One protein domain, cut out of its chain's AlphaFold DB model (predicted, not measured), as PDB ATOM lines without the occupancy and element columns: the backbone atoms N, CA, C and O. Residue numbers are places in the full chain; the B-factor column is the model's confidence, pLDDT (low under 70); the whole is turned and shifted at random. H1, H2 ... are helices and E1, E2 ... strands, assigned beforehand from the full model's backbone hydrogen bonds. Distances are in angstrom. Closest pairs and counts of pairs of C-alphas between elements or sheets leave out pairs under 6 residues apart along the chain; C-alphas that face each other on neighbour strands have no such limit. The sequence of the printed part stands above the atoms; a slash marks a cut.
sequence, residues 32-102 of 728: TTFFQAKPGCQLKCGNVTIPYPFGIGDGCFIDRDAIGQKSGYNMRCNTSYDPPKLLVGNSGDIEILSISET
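Overview. This is residues 32 to 102 of the 728 residues of an uncharacterized protein of Papaver somniferum (UniProt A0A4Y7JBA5). The domain has little regular structure: a small twisted sheet of three strands, E1, E2 and E3, follows a long looping stretch with no named element, residues 32 to 63, whose C-alphas lie 4 to 18 A from the mean of all C-alphas, and residues 65 to 70, of which 65 to 67 belong to the short helix H1, stick out. The printed part has 71 residues, of which H1, E1, E2 and E3, in that order, hold only 17; the class is mixed. The antiparallel sheet runs E1, E2, E3. The whole is compact, with a radius of gyration of the C-alphas of 11.7 A and spans of 36 by 30 by 24 A.

Arrangement. H1, residues 64 to 67, is not on the sheet; it is too short for an O i to N i+4 pair. E1, residues 75 to 78, E2, residues 85 to 88, and E3, residues 95 to 99, form a meander, each strand the antiparallel neighbour of the one before. In the hairpin E1 and E2, N 76 and O 87 are 2.9 A apart; in the hairpin E2 and E3, N 96 and O 86 are 2.8 A apart, both within hydrogen-bond range.

Along the chain. H1 begins at C-alpha 64 (23.208, 13.176, 39.645). From first to last C-alpha, H1 measures 5.6 A, E1 9.9 A, E2 10.2 A and E3 11.4 A. E3 ends at C-alpha 99 (6.048, 4.158, 39.489).

Size, cuts and confidence. The C-alphas farthest apart, of Gly 68 and Asp 82, are 36.2 A apart. The printed part has no cut, and the three links are short. The pLDDT is under 70 at residues 32 to 34, 68 to 70 and 90 to 93.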
ATOM      1  N   THR A  32      -4.686  10.244  43.295       43.06
ATOM      2  CA  THR A  32      -3.506  10.791  43.975       43.06
ATOM      3  C   THR A  32      -2.726  11.814  43.128       43.06
ATOM      4  O   THR A  32      -2.441  11.608  41.950       43.06
ATOM      5  N   THR A  33      -2.339  12.929  43.755       60.84
ATOM      6  CA  THR A  33      -1.746  14.146  43.153       60.84
ATOM      7  C   THR A  33      -0.227  14.098  42.927       60.84
ATOM      8  O   THR A  33       0.372  15.095  42.533       60.84
ATOM      9  N   PHE A  34       0.418  12.954  43.172       66.44
ATOM     10  CA  PHE A  34       1.859  12.752  42.956       66.44
ATOM     11  C   PHE A  34       2.254  12.717  41.470       66.44
ATOM     12  O   PHE A  34       3.388  13.030  41.108       66.44
ATOM     13  N   PHE A  35       1.318  12.373  40.584       81.94
ATOM     14  CA  PHE A  35       1.557  12.110  39.162       81.94
ATOM     15  C   PHE A  35       1.713  13.368  38.289       81.94
ATOM     16  O   PHE A  35       1.088  13.486  37.237       81.94
ATOM     17  N   GLN A  36       2.563  14.309  38.705       89.12
ATOM     18  CA  GLN A  36       2.875  15.523  37.951       89.12
ATOM     19  C   GLN A  36       4.309  15.474  37.409       89.12
ATOM     20  O   GLN A  36       5.267  15.303  38.166       89.12
ATOM     21  N   ALA A  37       4.455  15.659  36.097       90.81
ATOM     22  CA  ALA A  37       5.742  15.852  35.439       90.81
ATOM     23  C   ALA A  37       6.163  17.325  35.511       90.81
ATOM     24  O   ALA A  37       5.328  18.226  35.642       90.81
ATOM     25  N   LYS A  38       7.467  17.585  35.387       91.19
ATOM     26  CA  LYS A  38       7.975  18.953  35.273       91.19
ATOM     27  C   LYS A  38       7.355  19.646  34.039       91.19
ATOM     28  O   LYS A  38       7.236  18.999  32.996       91.19
ATOM     29  N   PRO A  39       6.952  20.930  34.119       90.31
ATOM     30  CA  PRO A  39       6.358  21.632  32.980       90.31
ATOM     31  C   PRO A  39       7.243  21.559  31.729       90.31
ATOM     32  O   PRO A  39       8.439  21.833  31.804       90.31
ATOM     33  N   GLY A  40       6.654  21.180  30.592       89.50
ATOM     34  CA  GLY A  40       7.370  20.967  29.328       89.50
ATOM     35  C   GLY A  40       7.936  19.554  29.126       89.50
ATOM     36  O   GLY A  40       8.457  19.273  28.052       89.50
ATOM     37  N   CYS A  41       7.801  18.658  30.108       93.56
ATOM     38  CA  CYS A  41       8.296  17.283  30.038       93.56
ATOM     39  C   CYS A  41       7.179  16.263  29.791       93.56
ATOM     40  O   CYS A  41       6.014  16.466  30.139       93.56
ATOM     41  N   GLN A  42       7.552  15.128  29.201       92.31
ATOM     42  CA  GLN A  42       6.630  14.041  28.892       92.31
ATOM     43  C   GLN A  42       6.121  13.352  30.169       92.31
ATOM     44  O   GLN A  42       6.903  12.791  30.932       92.31
ATOM     45  N   LEU A  43       4.797  13.351  30.366       92.25
ATOM     46  CA  LEU A  43       4.147  12.748  31.538       92.25
ATOM     47  C   LEU A  43       3.898  11.238  31.404       92.25
ATOM     48  O   LEU A  43       3.806  10.547  32.413       92.25
ATOM     49  N   LYS A  44       3.740  10.707  30.188       93.25
ATOM     50  CA  LYS A  44       3.406   9.290  29.969       93.25
ATOM     51  C   LYS A  44       4.286   8.654  28.908       93.25
ATOM     52  O   LYS A  44       4.521   9.265  27.870       93.25
ATOM     53  N   CYS A  45       4.689   7.410  29.133       93.38
ATOM     54  CA  CYS A  45       5.288   6.534  28.127       93.38
ATOM     55  C   CYS A  45       4.514   5.211  28.125       93.38
ATOM     56  O   CYS A  45       4.505   4.497  29.130       93.38
ATOM     57  N   GLY A  46       3.801   4.930  27.030       90.50
ATOM     58  CA  GLY A  46       2.841   3.827  26.976       90.50
ATOM     59  C   GLY A  46       1.797   3.942  28.089       90.50
ATOM     60  O   GLY A  46       1.126   4.966  28.218       90.50
ATOM     61  N   ASN A  47       1.708   2.907  28.925       90.56
ATOM     62  CA  ASN A  47       0.768   2.845  30.049       90.56
ATOM     63  C   ASN A  47       1.339   3.377  31.375       90.56
ATOM     64  O   ASN A  47       0.644   3.340  32.390       90.56
ATOM     65  N   VAL A  48       2.580   3.872  31.391       91.81
ATOM     66  CA  VAL A  48       3.254   4.306  32.619       91.81
ATOM     67  C   VAL A  48       3.249   5.826  32.727       91.81
ATOM     68  O   VAL A  48       3.675   6.528  31.808       91.81
ATOM     69  N   THR A  49       2.789   6.332  33.872       93.75
ATOM     70  CA  THR A  49       2.871   7.754  34.231       93.75
ATOM     71  C   THR A  49       4.202   8.042  34.926       93.75
ATOM     72  O   THR A  49       4.610   7.296  35.813       93.75
ATOM     73  N   ILE A  50       4.867   9.123  34.525       93.31
ATOM     74  CA  ILE A  50       6.225   9.504  34.919       93.31
ATOM     75  C   ILE A  50       6.148  10.790  35.756       93.31
ATOM     76  O   ILE A  50       6.095  11.888  35.197       93.31
ATOM     77  N   PRO A  51       6.083  10.680  37.093       93.38
ATOM     78  CA  PRO A  51       6.114  11.838  37.978       93.38
ATOM     79  C   PRO A  51       7.533  12.381  38.137       93.38
ATOM     80  O   PRO A  51       8.496  11.620  38.155       93.38
ATOM     81  N   TYR A  52       7.674  13.684  38.364       92.19
ATOM     82  CA  TYR A  52       8.939  14.249  38.833       92.19
ATOM     83  C   TYR A  52       9.216  13.726  40.266       92.19
ATOM     84  O   TYR A  52       8.286  13.703  41.074       92.19
ATOM     85  N   PRO A  53      10.427  13.249  40.616       91.94
ATOM     86  CA  PRO A  53      11.738  13.613  40.068       91.94
ATOM     87  C   PRO A  53      12.222  12.789  38.867       91.94
ATOM     88  O   PRO A  53      13.336  13.026  38.397       91.94
ATOM     89  N   PHE A  54      11.421  11.843  38.370       92.50
ATOM     90  CA  PHE A  54      11.716  11.066  37.166       92.50
ATOM     91  C   PHE A  54      11.320  11.840  35.906       92.50
ATOM     92  O   PHE A  54      10.388  12.644  35.918       92.50
ATOM     93  N   GLY A  55      11.995  11.571  34.790       92.25
ATOM     94  CA  GLY A  55      11.676  12.241  33.534       92.25
ATOM     95  C   GLY A  55      12.505  11.766  32.352       92.25
ATOM     96  O   GLY A  55      13.539  11.124  32.523       92.25
ATOM     97  N   ILE A  56      12.024  12.092  31.152       91.38
ATOM     98  CA  ILE A  56      12.667  11.768  29.875       91.38
ATOM     99  C   ILE A  56      13.234  13.054  29.277       91.38
ATOM    100  O   ILE A  56      12.493  14.020  29.098       91.38
ATOM    101  N   GLY A  57      14.518  13.035  28.923       87.56
ATOM    102  CA  GLY A  57      15.205  14.164  28.297       87.56
ATOM    103  C   GLY A  57      15.841  15.134  29.294       87.56
ATOM    104  O   GLY A  57      15.536  15.134  30.490       87.56
ATOM    105  N   ASP A  58      16.760  15.951  28.788       86.19
ATOM    106  CA  ASP A  58      17.591  16.828  29.610       86.19
ATOM    107  C   ASP A  58      16.751  17.844  30.389       86.19
ATOM    108  O   ASP A  58      15.855  18.505  29.862       86.19
ATOM    109  N   GLY A  59      17.039  17.962  31.685       87.06
ATOM    110  CA  GLY A  59      16.336  18.877  32.580       87.06
ATOM    111  C   GLY A  59      14.935  18.425  33.008       87.06
ATOM    112  O   GLY A  59      14.296  19.167  33.756       87.06
ATOM    113  N   CYS A  60      14.462  17.241  32.605       92.31
ATOM    114  CA  CYS A  60      13.156  16.699  33.005       92.31
ATOM    115  C   CYS A  60      13.177  15.835  34.270       92.31
ATOM    116  O   CYS A  60      12.118  15.465  34.769       92.31
ATOM    117  N   PHE A  61      14.357  15.554  34.811       91.50
ATOM    118  CA  PHE A  61      14.577  14.744  36.005       91.50
ATOM    119  C   PHE A  61      15.575  15.437  36.948       91.50
ATOM    120  O   PHE A  61      16.219  16.418  36.566       91.50
ATOM    121  N   ILE A  62      15.709  14.938  38.179       89.94
ATOM    122  CA  ILE A  62      16.793  15.365  39.079       89.94
ATOM    123  C   ILE A  62      18.098  14.678  38.656       89.94
ATOM    124  O   ILE A  62      18.208  13.447  38.698       89.94
ATOM    125  N   ASP A  63      19.072  15.482  38.231       85.38
ATOM    126  CA  ASP A  63      20.384  15.017  37.776       85.38
ATOM    127  C   ASP A  63      21.285  14.596  38.948       85.38
ATOM    128  O   ASP A  63      21.154  15.104  40.063       85.38
ATOM    129  N   ARG A  64      22.235  13.699  38.678       81.00
ATOM    130  CA  ARG A  64      23.208  13.176  39.645       81.00
ATOM    131  C   ARG A  64      24.016  14.301  40.301       81.00
ATOM    132  O   ARG A  64      24.246  14.268  41.509       81.00
ATOM    133  N   ASP A  65      24.364  15.326  39.521       77.38
ATOM    134  CA  ASP A  65      25.183  16.456  39.967       77.38
ATOM    135  C   ASP A  65      24.412  17.361  40.944       77.38
ATOM    136  O   ASP A  65      25.007  17.986  41.820       77.38
ATOM    137  N   ALA A  66      23.076  17.395  40.849       76.94
ATOM    138  CA  ALA A  66      22.226  18.194  41.732       76.94
ATOM    139  C   ALA A  66      22.109  17.607  43.149       76.94
ATOM    140  O   ALA A  66      21.832  18.342  44.098       76.94
ATOM    141  N   ILE A  67      22.319  16.295  43.296       73.69
ATOM    142  CA  ILE A  67      22.123  15.552  44.553       73.69
ATOM    143  C   ILE A  67      23.391  14.856  45.060       73.69
ATOM    144  O   ILE A  67      23.342  14.171  46.080       73.69
ATOM    145  N   GLY A  68      24.521  15.012  44.363       65.06
ATOM    146  CA  GLY A  68      25.792  14.387  44.735       65.06
ATOM    147  C   GLY A  68      25.764  12.855  44.714       65.06
ATOM    148  O   GLY A  68      26.516  12.227  45.458       65.06
ATOM    149  N   GLN A  69      24.892  12.243  43.904       69.25
ATOM    150  CA  GLN A  69      24.822  10.786  43.731       69.25
ATOM    151  C   GLN A  69      25.617  10.325  42.501       69.25
ATOM    152  O   GLN A  69      25.959  11.110  41.620       69.25
ATOM    153  N   LYS A  70      25.875   9.011  42.412       64.44
ATOM    154  CA  LYS A  70      26.506   8.385  41.234       64.44
ATOM    155  C   LYS A  70      25.618   8.447  39.980       64.44
ATOM    156  O   LYS A  70      26.153   8.511  38.872       64.44
ATOM    157  N   SER A  71      24.292   8.486  40.153       72.06
ATOM    158  CA  SER A  71      23.304   8.464  39.065       72.06
ATOM    159  C   SER A  71      22.070   9.303  39.392       72.06
ATOM    160  O   SER A  71      21.719   9.452  40.556       72.06
ATOM    161  N   GLY A  72      21.426   9.853  38.359       81.88
ATOM    162  CA  GLY A  72      20.176  10.614  38.467       81.88
ATOM    163  C   GLY A  72      18.946   9.780  38.095       81.88
ATOM    164  O   GLY A  72      19.037   8.571  37.875       81.88
ATOM    165  N   TYR A  73      17.799  10.442  37.961       88.94
ATOM    166  CA  TYR A  73      16.492   9.805  37.710       88.94
ATOM    167  C   TYR A  73      16.037   9.847  36.242       88.94
ATOM    168  O   TYR A  73      14.840   9.923  35.950       88.94
ATOM    169  N   ASN A  74      16.997   9.817  35.318       88.50
ATOM    170  CA  ASN A  74      16.731   9.811  33.882       88.50
ATOM    171  C   ASN A  74      16.005   8.525  33.453       88.50
ATOM    172  O   ASN A  74      16.366   7.429  33.884       88.50
ATOM    173  N   MET A  75      15.028   8.661  32.561       89.38
ATOM    174  CA  MET A  75      14.248   7.575  31.977       89.38
ATOM    175  C   MET A  75      14.230   7.678  30.452       89.38
ATOM    176  O   MET A  75      14.294   8.768  29.884       89.38
ATOM    177  N   ARG A  76      14.066   6.544  29.767       90.31
ATOM    178  CA  ARG A  76      13.975   6.488  28.301       90.31
ATOM    179  C   ARG A  76      12.669   5.845  27.860       90.31
ATOM    180  O   ARG A  76      12.317   4.773  28.333       90.31
ATOM    181  N   CYS A  77      11.973   6.457  26.907       91.56
ATOM    182  CA  CYS A  77      10.805   5.845  26.278       91.56
ATOM    183  C   CYS A  77      11.207   5.176  24.962       91.56
ATOM    184  O   CYS A  77      11.665   5.848  24.037       91.56
ATOM    185  N   ASN A  78      11.059   3.854  24.871       90.00
ATOM    186  CA  ASN A  78      11.299   3.114  23.639       90.00
ATOM    187  C   ASN A  78       9.988   2.959  22.859       90.00
ATOM    188  O   ASN A  78       9.137   2.133  23.192       90.00
ATOM    189  N   THR A  79       9.853   3.754  21.801       90.75
ATOM    190  CA  THR A  79       8.688   3.785  20.906       90.75
ATOM    191  C   THR A  79       8.688   2.675  19.857       90.75
ATOM    192  O   THR A  79       7.775   2.620  19.043       90.75
ATOM    193  N   SER A  80       9.696   1.798  19.851       90.44
ATOM    194  CA  SER A  80       9.752   0.646  18.935       90.44
ATOM    195  C   SER A  80       8.764  -0.466  19.322       90.44
ATOM    196  O   SER A  80       8.559  -1.395  18.549       90.44
ATOM    197  N   TYR A  81       8.180  -0.384  20.522       85.31
ATOM    198  CA  TYR A  81       7.145  -1.286  21.027       85.31
ATOM    199  C   TYR A  81       5.769  -0.610  20.977       85.31
ATOM    200  O   TYR A  81       5.679   0.609  21.125       85.31
ATOM    201  N   ASP A  82       4.706  -1.406  20.835       84.69
ATOM    202  CA  ASP A  82       3.315  -0.953  20.918       84.69
ATOM    203  C   ASP A  82       2.568  -1.706  22.045       84.69
ATOM    204  O   ASP A  82       2.378  -2.923  21.931       84.69
ATOM    205  N   PRO A  83       2.184  -1.038  23.155       89.12
ATOM    206  CA  PRO A  83       2.470   0.365  23.476       89.12
ATOM    207  C   PRO A  83       3.964   0.613  23.799       89.12
ATOM    208  O   PRO A  83       4.675  -0.328  24.169       89.12
ATOM    209  N   PRO A  84       4.453   1.873  23.717       92.00
ATOM    210  CA  PRO A  84       5.835   2.221  24.052       92.00
ATOM    211  C   PRO A  84       6.244   1.774  25.457       92.00
ATOM    212  O   PRO A  84       5.473   1.913  26.409       92.00
ATOM    213  N   LYS A  85       7.480   1.288  25.601       89.50
ATOM    214  CA  LYS A  85       8.012   0.782  26.875       89.50
ATOM    215  C   LYS A  85       8.903   1.808  27.561       89.50
ATOM    216  O   LYS A  85       9.795   2.376  26.928       89.50
ATOM    217  N   LEU A  86       8.690   2.019  28.859       91.06
ATOM    218  CA  LEU A  86       9.530   2.886  29.684       91.06
ATOM    219  C   LEU A  86      10.738   2.103  30.205       91.06
ATOM    220  O   LEU A  86      10.559   1.023  30.754       91.06
ATOM    221  N   LEU A  87      11.942   2.649  30.059       87.31
ATOM    222  CA  LEU A  87      13.209   2.021  30.433       87.31
ATOM    223  C   LEU A  87      14.004   2.886  31.424       87.31
ATOM    224  O   LEU A  87      13.897   4.118  31.406       87.31
ATOM    225  N   VAL A  88      14.826   2.244  32.258       82.06
ATOM    226  CA  VAL A  88      15.695   2.911  33.246       82.06
ATOM    227  C   VAL A  88      16.948   3.508  32.590       82.06
ATOM    228  O   VAL A  88      17.817   2.772  32.130       82.06
ATOM    229  N   GLY A  89      17.099   4.837  32.637       70.12
ATOM    230  CA  GLY A  89      18.343   5.553  32.321       70.12
ATOM    231  C   GLY A  89      19.045   5.176  31.006       70.12
ATOM    232  O   GLY A  89      18.414   4.861  29.999       70.12
ATOM    233  N   ASN A  90      20.383   5.243  31.034       59.16
ATOM    234  CA  ASN A  90      21.279   4.866  29.928       59.16
ATOM    235  C   ASN A  90      21.847   3.438  30.080       59.16
ATOM    236  O   ASN A  90      22.615   2.989  29.230       59.16
ATOM    237  N   SER A  91      21.499   2.746  31.168       53.62
ATOM    238  CA  SER A  91      22.104   1.478  31.584       53.62
ATOM    239  C   SER A  91      21.084   0.339  31.476       53.62
ATOM    240  O   SER A  91      20.466  -0.045  32.465       53.62
ATOM    241  N   GLY A  92      20.938  -0.221  30.270       58.50
ATOM    242  CA  GLY A  92      20.226  -1.483  30.010       58.50
ATOM    243  C   GLY A  92      18.760  -1.373  29.555       58.50
ATOM    244  O   GLY A  92      18.096  -0.358  29.729       58.50
ATOM    245  N   ASP A  93      18.249  -2.467  28.974       67.62
ATOM    246  CA  ASP A  93      16.890  -2.602  28.414       67.62
ATOM    247  C   ASP A  93      15.853  -3.060  29.464       67.62
ATOM    248  O   ASP A  93      15.057  -3.969  29.220       67.62
ATOM    249  N   ILE A  94      15.872  -2.478  30.669       76.38
ATOM    250  CA  ILE A  94      14.956  -2.886  31.749       76.38
ATOM    251  C   ILE A  94      13.688  -2.052  31.720       76.38
ATOM    252  O   ILE A  94      13.724  -0.838  31.906       76.38
ATOM    253  N   GLU A  95      12.562  -2.736  31.539       85.25
ATOM    254  CA  GLU A  95      11.234  -2.142  31.471       85.25
ATOM    255  C   GLU A  95      10.685  -1.797  32.861       85.25
ATOM    256  O   GLU A  95      10.640  -2.633  33.763       85.25
ATOM    257  N   ILE A  96      10.215  -0.564  33.023       88.69
ATOM    258  CA  ILE A  96       9.456  -0.104  34.183       88.69
ATOM    259  C   ILE A  96       7.978  -0.376  33.917       88.69
ATOM    260  O   ILE A  96       7.422   0.064  32.915       88.69
ATOM    261  N   LEU A  97       7.335  -1.071  34.851       89.19
ATOM    262  CA  LEU A  97       5.917  -1.421  34.803       89.19
ATOM    263  C   LEU A  97       5.042  -0.357  35.465       89.19
ATOM    264  O   LEU A  97       3.933  -0.093  35.014       89.19
ATOM    265  N   SER A  98       5.504   0.219  36.576       91.81
ATOM    266  CA  SER A  98       4.803   1.303  37.274       91.81
ATOM    267  C   SER A  98       5.716   2.023  38.262       91.81
ATOM    268  O   SER A  98       6.704   1.465  38.748       91.81
ATOM    269  N   ILE A  99       5.357   3.271  38.554       91.50
ATOM    270  CA  ILE A  99       6.048   4.158  39.489       91.50
ATOM    271  C   ILE A  99       5.034   4.593  40.550       91.50
ATOM    272  O   ILE A  99       3.912   4.972  40.211       91.50
ATOM    273  N   SER A 100       5.426   4.546  41.820       90.25
ATOM    274  CA  SER A 100       4.659   5.072  42.949       90.25
ATOM    275  C   SER A 100       5.477   6.097  43.739       90.25
ATOM    276  O   SER A 100       6.665   6.309  43.488       90.25
ATOM    277  N   GLU A 101       4.843   6.719  44.733       85.75
ATOM    278  CA  GLU A 101       5.497   7.644  45.669       85.75
ATOM    279  C   GLU A 101       6.685   7.019  46.407       85.75
ATOM    280  O   GLU A 101       7.594   7.728  46.835       85.75
ATOM    281  N   THR A 102       6.688   5.693  46.567       85.38
ATOM    282  CA  THR A 102       7.679   4.991  47.382       85.38
ATOM    283  C   THR A 102       8.520   3.988  46.611       85.38
ATOM    284  O   THR A 102       9.612   3.651  47.060       85.38
TER     285      THR A 102